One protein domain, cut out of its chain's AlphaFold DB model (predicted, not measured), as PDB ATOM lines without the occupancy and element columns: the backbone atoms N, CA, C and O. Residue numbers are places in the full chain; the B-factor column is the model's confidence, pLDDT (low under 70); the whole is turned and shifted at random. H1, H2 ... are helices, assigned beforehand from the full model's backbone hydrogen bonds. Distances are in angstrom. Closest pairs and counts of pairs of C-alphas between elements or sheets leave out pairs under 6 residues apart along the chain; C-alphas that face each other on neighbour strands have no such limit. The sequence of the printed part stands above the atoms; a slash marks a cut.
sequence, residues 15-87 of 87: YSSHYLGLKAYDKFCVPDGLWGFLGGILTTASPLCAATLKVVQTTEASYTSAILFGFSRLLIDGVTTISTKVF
ATOM      1  N   TYR A  15     184.114 158.664 139.375       78.12
ATOM      2  CA  TYR A  15     183.840 160.087 139.559       78.12
ATOM      3  C   TYR A  15     184.072 160.541 141.002       78.12
ATOM      4  O   TYR A  15     184.717 161.562 141.232       78.12
ATOM      5  N   SER A  16     183.582 159.782 141.985       83.50
ATOM      6  CA  SER A  16     183.761 160.137 143.392       83.50
ATOM      7  C   SER A  16     185.229 160.086 143.804       83.50
ATOM      8  O   SER A  16     185.697 161.006 144.463       83.50
ATOM      9  N   SER A  17     185.983 159.075 143.365       80.62
ATOM     10  CA  SER A  17     187.423 158.987 143.636       80.62
ATOM     11  C   SER A  17     188.221 160.112 142.967       80.62
ATOM     12  O   SER A  17     189.096 160.688 143.611       80.62
ATOM     13  N   HIS A  18     187.870 160.502 141.739       81.19
ATOM     14  CA  HIS A  18     188.464 161.661 141.071       81.19
ATOM     15  C   HIS A  18     188.162 162.976 141.813       81.19
ATOM     16  O   HIS A  18     189.075 163.722 142.165       81.19
ATOM     17  N   TYR A  19     186.886 163.235 142.121       83.19
ATOM     18  CA  TYR A  19     186.448 164.456 142.803       83.19
ATOM     19  C   TYR A  19     187.023 164.573 144.220       83.19
ATOM     20  O   TYR A  19     187.472 165.643 144.627       83.19
ATOM     21  N   LEU A  20     187.049 163.470 144.974       86.38
ATOM     22  CA  LEU A  20     187.661 163.430 146.301       86.38
ATOM     23  C   LEU A  20     189.177 163.628 146.227       86.38
ATOM     24  O   LEU A  20     189.720 164.350 147.059       86.38
ATOM     25  N   GLY A  21     189.844 163.045 145.227       83.31
ATOM     26  CA  GLY A  21     191.269 163.260 144.976       83.31
ATOM     27  C   GLY A  21     191.592 164.730 144.705       83.31
ATOM     28  O   GLY A  21     192.509 165.271 145.318       83.31
ATOM     29  N   LEU A  22     190.789 165.398 143.870       83.69
ATOM     30  CA  LEU A  22     190.898 166.836 143.607       83.69
ATOM     31  C   LEU A  22     190.676 167.670 144.869       83.69
ATOM     32  O   LEU A  22     191.499 168.516 145.193       83.69
ATOM     33  N   LYS A  23     189.605 167.399 145.625       85.06
ATOM     34  CA  LYS A  23     189.308 168.093 146.891       85.06
ATOM     35  C   LYS A  23     190.403 167.911 147.936       85.06
ATOM     36  O   LYS A  23     190.698 168.843 148.678       85.06
ATOM     37  N   ALA A  24     190.975 166.714 148.032       82.56
ATOM     38  CA  ALA A  24     192.083 166.441 148.935       82.56
ATOM     39  C   ALA A  24     193.349 167.182 148.485       82.56
ATOM     40  O   ALA A  24     194.026 167.794 149.305       82.56
ATOM     41  N   TYR A  25     193.645 167.187 147.186       79.44
ATOM     42  CA  TYR A  25     194.780 167.924 146.642       79.44
ATOM     43  C   TYR A  25     194.643 169.441 146.863       79.44
ATOM     44  O   TYR A  25     195.561 170.081 147.362       79.44
ATOM     45  N   ASP A  26     193.471 170.005 146.597       81.81
ATOM     46  CA  ASP A  26     193.149 171.415 146.834       81.81
ATOM     47  C   ASP A  26     193.305 171.800 148.320       81.81
ATOM     48  O   ASP A  26     194.001 172.747 148.675       81.81
ATOM     49  N   LYS A  27     192.768 170.985 149.235       79.56
ATOM     50  CA  LYS A  27     192.837 171.263 150.679       79.56
ATOM     51  C   LYS A  27     194.227 171.109 151.293       79.56
ATOM     52  O   LYS A  27     194.537 171.834 152.237       79.56
ATOM     53  N   PHE A  28     195.014 170.135 150.837       77.44
ATOM     54  CA  PHE A  28     196.259 169.740 151.509       77.44
ATOM     55  C   PHE A  28     197.531 170.108 150.741       77.44
ATOM     56  O   PHE A  28     198.585 170.242 151.358       77.44
ATOM     57  N   CYS A  29     197.453 170.267 149.421       74.94
ATOM     58  CA  CYS A  29     198.621 170.467 148.565       74.94
ATOM     59  C   CYS A  29     198.711 171.881 148.000       74.94
ATOM     60  O   CYS A  29     199.812 172.430 147.953       74.94
ATOM     61  N   VAL A  30     197.578 172.468 147.605       76.00
ATOM     62  CA  VAL A  30     197.500 173.827 147.045       76.00
ATOM     63  C   VAL A  30     196.397 174.616 147.754       76.00
ATOM     64  O   VAL A  30     195.352 174.871 147.164       76.00
ATOM     65  N   PRO A  31     196.598 174.984 149.031       71.06
ATOM     66  CA  PRO A  31     195.607 175.765 149.755       71.06
ATOM     67  C   PRO A  31     195.379 177.127 149.083       71.06
ATOM     68  O   PRO A  31     196.308 177.734 148.544       71.06
ATOM     69  N   ASP A  32     194.144 177.623 149.146       72.56
ATOM     70  CA  ASP A  32     193.738 178.885 148.525       72.56
ATOM     71  C   ASP A  32     194.550 180.107 149.004       72.56
ATOM     72  O   ASP A  32     194.930 180.232 150.174       72.56
ATOM     73  N   GLY A  33     194.743 181.072 148.098       73.94
ATOM     74  CA  GLY A  33     195.349 182.382 148.371       73.94
ATOM     75  C   GLY A  33     196.826 182.514 147.969       73.94
ATOM     76  O   GLY A  33     197.506 181.543 147.666       73.94
ATOM     77  N   LEU A  34     197.352 183.746 147.974       66.06
ATOM     78  CA  LEU A  34     198.728 184.066 147.536       66.06
ATOM     79  C   LEU A  34     199.818 183.379 148.382       66.06
ATOM     80  O   LEU A  34     200.816 182.899 147.844       66.06
ATOM     81  N   TRP A  35     199.611 183.290 149.698       65.81
ATOM     82  CA  TRP A  35     200.501 182.551 150.603       65.81
ATOM     83  C   TRP A  35     200.377 181.033 150.441       65.81
ATOM     84  O   TRP A  35     201.376 180.325 150.547       65.81
ATOM     85  N   GLY A  36     199.172 180.544 150.143       65.38
ATOM     86  CA  GLY A  36     198.916 179.137 149.851       65.38
ATOM     87  C   GLY A  36     199.460 178.698 148.490       65.38
ATOM     88  O   GLY A  36     199.928 177.576 148.365       65.38
ATOM     89  N   PHE A  37     199.539 179.603 147.513       66.06
ATOM     90  CA  PHE A  37     200.202 179.383 146.227       66.06
ATOM     91  C   PHE A  37     201.726 179.258 146.379       66.06
ATOM     92  O   PHE A  37     202.326 178.307 145.882       66.06
ATOM     93  N   LEU A  38     202.359 180.175 147.122       65.25
ATOM     94  CA  LEU A  38     203.805 180.136 147.386       65.25
ATOM     95  C   LEU A  38     204.207 178.950 148.279       65.25
ATOM     96  O   LEU A  38     205.190 178.272 147.986       65.25
ATOM     97  N   GLY A  39     203.435 178.666 149.334       66.31
ATOM     98  CA  GLY A  39     203.605 177.459 150.149       66.31
ATOM     99  C   GLY A  39     203.310 176.191 149.350       66.31
ATOM    100  O   GLY A  39     204.057 175.221 149.434       66.31
ATOM    101  N   GLY A  40     202.296 176.262 148.490       63.25
ATOM    102  CA  GLY A  40     201.874 175.239 147.548       63.25
ATOM    103  C   GLY A  40     203.003 174.777 146.647       63.25
ATOM    104  O   GLY A  40     203.147 173.583 146.478       63.25
ATOM    105  N   ILE A  41     203.886 175.644 146.148       65.94
ATOM    106  CA  ILE A  41     205.052 175.215 145.344       65.94
ATOM    107  C   ILE A  41     205.993 174.284 146.136       65.94
ATOM    108  O   ILE A  41     206.557 173.345 145.573       65.94
ATOM    109  N   LEU A  42     206.133 174.489 147.450       65.00
ATOM    110  CA  LEU A  42     206.958 173.643 148.320       65.00
ATOM    111  C   LEU A  42     206.215 172.377 148.777       65.00
ATOM    112  O   LEU A  42     206.802 171.296 148.798       65.00
ATOM    113  N   THR A  43     204.924 172.468 149.112       67.50
ATOM    114  CA  THR A  43     204.115 171.308 149.532       67.50
ATOM    115  C   THR A  43     203.650 170.437 148.372       67.50
ATOM    116  O   THR A  43     203.513 169.228 148.549       67.50
ATOM    117  N   THR A  44     203.466 170.977 147.167       67.06
ATOM    118  CA  THR A  44     203.151 170.186 145.961       67.06
ATOM    119  C   THR A  44     204.313 169.319 145.510       67.06
ATOM    120  O   THR A  44     204.074 168.243 144.967       67.06
ATOM    121  N   ALA A  45     205.551 169.723 145.806       68.62
ATOM    122  CA  ALA A  45     206.735 168.891 145.616       68.62
ATOM    123  C   ALA A  45     206.812 167.713 146.610       68.62
ATOM    124  O   ALA A  45     207.674 166.843 146.471       68.62
ATOM    125  N   SER A  46     205.924 167.650 147.612       77.19
ATOM    126  CA  SER A  46     205.890 166.526 148.544       77.19
ATOM    127  C   SER A  46     205.435 165.231 147.851       77.19
ATOM    128  O   SER A  46     204.544 165.248 146.993       77.19
ATOM    129  N   PRO A  47     205.994 164.070 148.242       78.19
ATOM    130  CA  PRO A  47     205.654 162.782 147.633       78.19
ATOM    131  C   PRO A  47     204.174 162.415 147.807       78.19
ATOM    132  O   PRO A  47     203.608 161.722 146.965       78.19
ATOM    133  N   LEU A  48     203.532 162.917 148.867       80.12
ATOM    134  CA  LEU A  48     202.101 162.752 149.110       80.12
ATOM    135  C   LEU A  48     201.275 163.484 148.048       80.12
ATOM    136  O   LEU A  48     200.427 162.874 147.409       80.12
ATOM    137  N   CYS A  49     201.576 164.755 147.792       80.06
ATOM    138  CA  CYS A  49     200.868 165.548 146.791       80.06
ATOM    139  C   CYS A  49     201.104 165.052 145.365       80.06
ATOM    140  O   CYS A  49     200.162 164.995 144.576       80.06
ATOM    141  N   ALA A  50     202.323 164.609 145.051       80.88
ATOM    142  CA  ALA A  50     202.630 163.977 143.772       80.88
ATOM    143  C   ALA A  50     201.843 162.667 143.566       80.88
ATOM    144  O   ALA A  50     201.342 162.413 142.468       80.88
ATOM    145  N   ALA A  51     201.686 161.848 144.613       82.44
ATOM    146  CA  ALA A  51     200.890 160.625 144.549       82.44
ATOM    147  C   ALA A  51     199.402 160.924 144.314       82.44
ATOM    148  O   ALA A  51     198.792 160.319 143.431       82.44
ATOM    149  N   THR A  52     198.830 161.890 145.038       82.31
ATOM    150  CA  THR A  52     197.429 162.299 144.854       82.31
ATOM    151  C   THR A  52     197.196 162.852 143.451       82.31
ATOM    152  O   THR A  52     196.234 162.461 142.791       82.31
ATOM    153  N   LEU A  53     198.108 163.693 142.951       82.44
ATOM    154  CA  LEU A  53     198.022 164.242 141.598       82.44
ATOM    155  C   LEU A  53     198.050 163.133 140.538       82.44
ATOM    156  O   LEU A  53     197.283 163.166 139.580       82.44
ATOM    157  N   LYS A  54     198.881 162.106 140.738       83.38
ATOM    158  CA  LYS A  54     198.959 160.951 139.840       83.38
ATOM    159  C   LYS A  54     197.657 160.150 139.828       83.38
ATOM    160  O   LYS A  54     197.208 159.738 138.761       83.38
ATOM    161  N   VAL A  55     197.010 159.963 140.982       80.44
ATOM    162  CA  VAL A  55     195.681 159.328 141.064       80.44
ATOM    163  C   VAL A  55     194.638 160.147 140.301       80.44
ATOM    164  O   VAL A  55     193.872 159.584 139.515       80.44
ATOM    165  N   VAL A  56     194.642 161.470 140.473       83.25
ATOM    166  CA  VAL A  56     193.742 162.381 139.752       83.25
ATOM    167  C   VAL A  56     193.981 162.303 138.242       83.25
ATOM    168  O   VAL A  56     193.030 162.053 137.513       83.25
ATOM    169  N   GLN A  57     195.227 162.378 137.768       83.75
ATOM    170  CA  GLN A  57     195.560 162.258 136.337       83.75
ATOM    171  C   GLN A  57     195.144 160.907 135.736       83.75
ATOM    172  O   GLN A  57     194.672 160.830 134.603       83.75
ATOM    173  N   THR A  58     195.296 159.817 136.493       82.69
ATOM    174  CA  THR A  58     194.927 158.474 136.010       82.69
ATOM    175  C   THR A  58     193.404 158.310 135.918       82.69
ATOM    176  O   THR A  58     192.877 157.689 134.991       82.69
ATOM    177  N   THR A  59     192.676 158.886 136.877       80.12
ATOM    178  CA  THR A  59     191.206 158.889 136.885       80.12
ATOM    179  C   THR A  59     190.617 159.889 135.890       80.12
ATOM    180  O   THR A  59     189.543 159.623 135.357       80.12
ATOM    181  N   GLU A  60     191.337 160.963 135.556       78.06
ATOM    182  CA  GLU A  60     190.958 161.949 134.538       78.06
ATOM    183  C   GLU A  60     190.800 161.288 133.169       78.06
ATOM    184  O   GLU A  60     189.727 161.342 132.577       78.06
ATOM    185  N   ALA A  61     191.816 160.550 132.708       74.88
ATOM    186  CA  ALA A  61     191.744 159.826 131.440       74.88
ATOM    187  C   ALA A  61     190.545 158.862 131.395       74.88
ATOM    188  O   ALA A  61     189.857 158.759 130.378       74.88
ATOM    189  N   SER A  62     190.254 158.193 132.511       69.31
ATOM    190  CA  SER A  62     189.145 157.238 132.622       69.31
ATOM    191  C   SER A  62     187.776 157.929 132.609       69.31
ATOM    192  O   SER A  62     186.849 157.449 131.957       69.31
ATOM    193  N   TYR A  63     187.656 159.079 133.277       68.00
ATOM    194  CA  TYR A  63     186.462 159.923 133.287       68.00
ATOM    195  C   TYR A  63     186.165 160.495 131.897       68.00
ATOM    196  O   TYR A  63     185.058 160.329 131.383       68.00
ATOM    197  N   THR A  64     187.169 161.086 131.247       70.94
ATOM    198  CA  THR A  64     187.034 161.671 129.907       70.94
ATOM    199  C   THR A  64     186.668 160.603 128.883       70.94
ATOM    200  O   THR A  64     185.779 160.820 128.065       70.94
ATOM    201  N   SER A  65     187.269 159.412 128.981       70.50
ATOM    202  CA  SER A  65     186.920 158.259 128.142       70.50
ATOM    203  C   SER A  65     185.482 157.800 128.371       70.50
ATOM    204  O   SER A  65     184.749 157.597 127.409       70.50
ATOM    205  N   ALA A  66     185.054 157.647 129.628       68.88
ATOM    206  CA  ALA A  66     183.702 157.200 129.952       68.88
ATOM    207  C   ALA A  66     182.639 158.187 129.448       68.88
ATOM    208  O   ALA A  66     181.630 157.765 128.882       68.88
ATOM    209  N   ILE A  67     182.892 159.491 129.589       70.69
ATOM    210  CA  ILE A  67     182.021 160.531 129.041       70.69
ATOM    211  C   ILE A  67     182.032 160.494 127.524       70.69
ATOM    212  O   ILE A  67     180.953 160.454 126.943       70.69
ATOM    213  N   LEU A  68     183.201 160.465 126.875       73.50
ATOM    214  CA  LEU A  68     183.275 160.425 125.415       73.50
ATOM    215  C   LEU A  68     182.562 159.200 124.856       73.50
ATOM    216  O   LEU A  68     181.766 159.344 123.936       73.50
ATOM    217  N   PHE A  69     182.803 158.007 125.400       73.38
ATOM    218  CA  PHE A  69     182.137 156.786 124.953       73.38
ATOM    219  C   PHE A  69     180.631 156.830 125.212       73.38
ATOM    220  O   PHE A  69     179.855 156.447 124.336       73.38
ATOM    221  N   GLY A  70     180.206 157.323 126.378       73.38
ATOM    222  CA  GLY A  70     178.794 157.493 126.712       73.38
ATOM    223  C   GLY A  70     178.084 158.477 125.780       73.38
ATOM    224  O   GLY A  70     177.040 158.143 125.221       73.38
ATOM    225  N   PHE A  71     178.673 159.652 125.546       70.69
ATOM    226  CA  PHE A  71     178.152 160.659 124.619       70.69
ATOM    227  C   PHE A  71     178.159 160.164 123.176       70.69
ATOM    228  O   PHE A  71     177.172 160.330 122.468       70.69
ATOM    229  N   SER A  72     179.242 159.519 122.746       75.25
ATOM    230  CA  SER A  72     179.354 158.969 121.394       75.25
ATOM    231  C   SER A  72     178.287 157.908 121.152       75.25
ATOM    232  O   SER A  72     177.657 157.919 120.101       75.25
ATOM    233  N   ARG A  73     178.012 157.036 122.134       72.88
ATOM    234  CA  ARG A  73     176.892 156.091 122.041       72.88
ATOM    235  C   ARG A  73     175.542 156.785 122.001       72.88
ATOM    236  O   ARG A  73     174.754 156.449 121.136       72.88
ATOM    237  N   LEU A  74     175.287 157.769 122.862       74.31
ATOM    238  CA  LEU A  74     174.036 158.536 122.827       74.31
ATOM    239  C   LEU A  74     173.804 159.214 121.472       74.31
ATOM    240  O   LEU A  74     172.682 159.221 120.974       74.31
ATOM    241  N   LEU A  75     174.858 159.754 120.861       75.19
ATOM    242  CA  LEU A  75     174.786 160.357 119.534       75.19
ATOM    243  C   LEU A  75     174.550 159.307 118.446       75.19
ATOM    244  O   LEU A  75     173.679 159.504 117.607       75.19
ATOM    245  N   ILE A  76     175.275 158.187 118.464       77.69
ATOM    246  CA  ILE A  76     175.119 157.114 117.471       77.69
ATOM    247  C   ILE A  76     173.744 156.444 117.592       77.69
ATOM    248  O   ILE A  76     173.064 156.280 116.579       77.69
ATOM    249  N   ASP A  77     173.305 156.108 118.805       72.69
ATOM    250  CA  ASP A  77     171.986 155.535 119.091       72.69
ATOM    251  C   ASP A  77     170.866 156.538 118.765       72.69
ATOM    252  O   ASP A  77     169.819 156.164 118.237       72.69
ATOM    253  N   GLY A  78     171.089 157.834 119.008       67.25
ATOM    254  CA  GLY A  78     170.169 158.902 118.617       67.25
ATOM    255  C   GLY A  78     170.038 159.044 117.098       67.25
ATOM    256  O   GLY A  78     168.926 159.076 116.575       67.25
ATOM    257  N   VAL A  79     171.160 159.063 116.375       69.31
ATOM    258  CA  VAL A  79     171.200 159.141 114.905       69.31
ATOM    259  C   VAL A  79     170.570 157.903 114.267       69.31
ATOM    260  O   VAL A  79     169.758 158.028 113.352       69.31
ATOM    261  N   THR A  80     170.880 156.707 114.766       63.09
ATOM    262  CA  THR A  80     170.280 155.463 114.260       63.09
ATOM    263  C   THR A  80     168.788 155.369 114.576       63.09
ATOM    264  O   THR A  80     168.016 154.991 113.702       63.09
ATOM    265  N   THR A  81     168.336 155.805 115.758       58.03
ATOM    266  CA  THR A  81     166.899 155.861 116.094       58.03
ATOM    267  C   THR A  81     166.129 156.834 115.195       58.03
ATOM    268  O   THR A  81     164.991 156.550 114.815       58.03
ATOM    269  N   ILE A  82     166.736 157.967 114.824       57.50
ATOM    270  CA  ILE A  82     166.162 158.899 113.842       57.50
ATOM    271  C   ILE A  82     166.093 158.234 112.463       57.50
ATOM    272  O   ILE A  82     165.048 158.286 111.819       57.50
ATOM    273  N   SER A  83     167.159 157.557 112.032       54.56
ATOM    274  CA  SER A  83     167.217 156.919 110.714       54.56
ATOM    275  C   SER A  83     166.182 155.800 110.534       54.56
ATOM    276  O   SER A  83     165.656 155.645 109.437       54.56
ATOM    277  N   THR A  84     165.843 155.055 111.591       53.84
ATOM    278  CA  THR A  84     164.828 153.984 111.537       53.84
ATOM    279  C   THR A  84     163.391 154.513 111.567       53.84
ATOM    280  O   THR A  84     162.484 153.815 111.143       53.84
ATOM    281  N   LYS A  85     163.149 155.735 112.066       48.16
ATOM    282  CA  LYS A  85     161.807 156.353 112.063       48.16
ATOM    283  C   LYS A  85     161.456 157.077 110.759       48.16
ATOM    284  O   LYS A  85     160.308 157.473 110.591       48.16
ATOM    285  N   VAL A  86     162.438 157.303 109.888       50.75
ATOM    286  CA  VAL A  86     162.275 158.023 108.612       50.75
ATOM    287  C   VAL A  86     162.009 157.063 107.435       50.75
ATOM    288  O   VAL A  86     161.685 157.532 106.346       50.75
ATOM    289  N   PHE A  87     162.084 155.745 107.652       45.47
ATOM    290  CA  PHE A  87     161.752 154.704 106.671       45.47
ATOM    291  C   PHE A  87     160.509 153.908 107.072       45.47
ATOM    292  O   PHE A  87     160.326 153.681 108.290       45.47
TER     293      PHE A  87
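Overview. This is residues 15 to 87 of the 87 residues of an uncharacterized protein of viral metagenome (UniProt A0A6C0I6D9). One long helix, H3, makes the length; H1 runs beside its first part, and short H2 makes a corner with its beginning. Residues 64 to 87 stick out. The printed part has 73 residues with named helices H1, H2, H3 in that order and no named strand: all helix, extended, radius of gyration of the C-alphas 19.6 A, spans 64 by 22 by 16 A.

Along the chain. Find C-alpha 15 at (183.840, 160.087, 139.559); H1 runs from there to residue 28, 19.8 A. H2 is residues 34 to 44. H3, residues 47 to 85, runs 56.8 A to C-alpha 85 at (161.807, 156.353, 112.063).

Arrangement. Look at His 18 and Val 56, whose C-alphas, 5.5 A apart, are the closest of H1 and H3; these touch, H3 with residues 49 to 63 alone, opposite ways at a shallow tilt of 33 degrees, only just short of steep. H2 and H3 are close but not clearly touching, about perpendicular at 83 degrees; their closest C-alphas, Thr 44 and Ala 50, are 6.6 A apart. Every O i to N i+4 pair is within hydrogen-bond range in H1, 6 of 7 in H2, 34 of 35 in H3.

Size, cuts and confidence. Both links are tight and the printed part has no cut. Find pLDDT under 70 at residues 34 to 45, 62 to 63, 66 and 78 to 87.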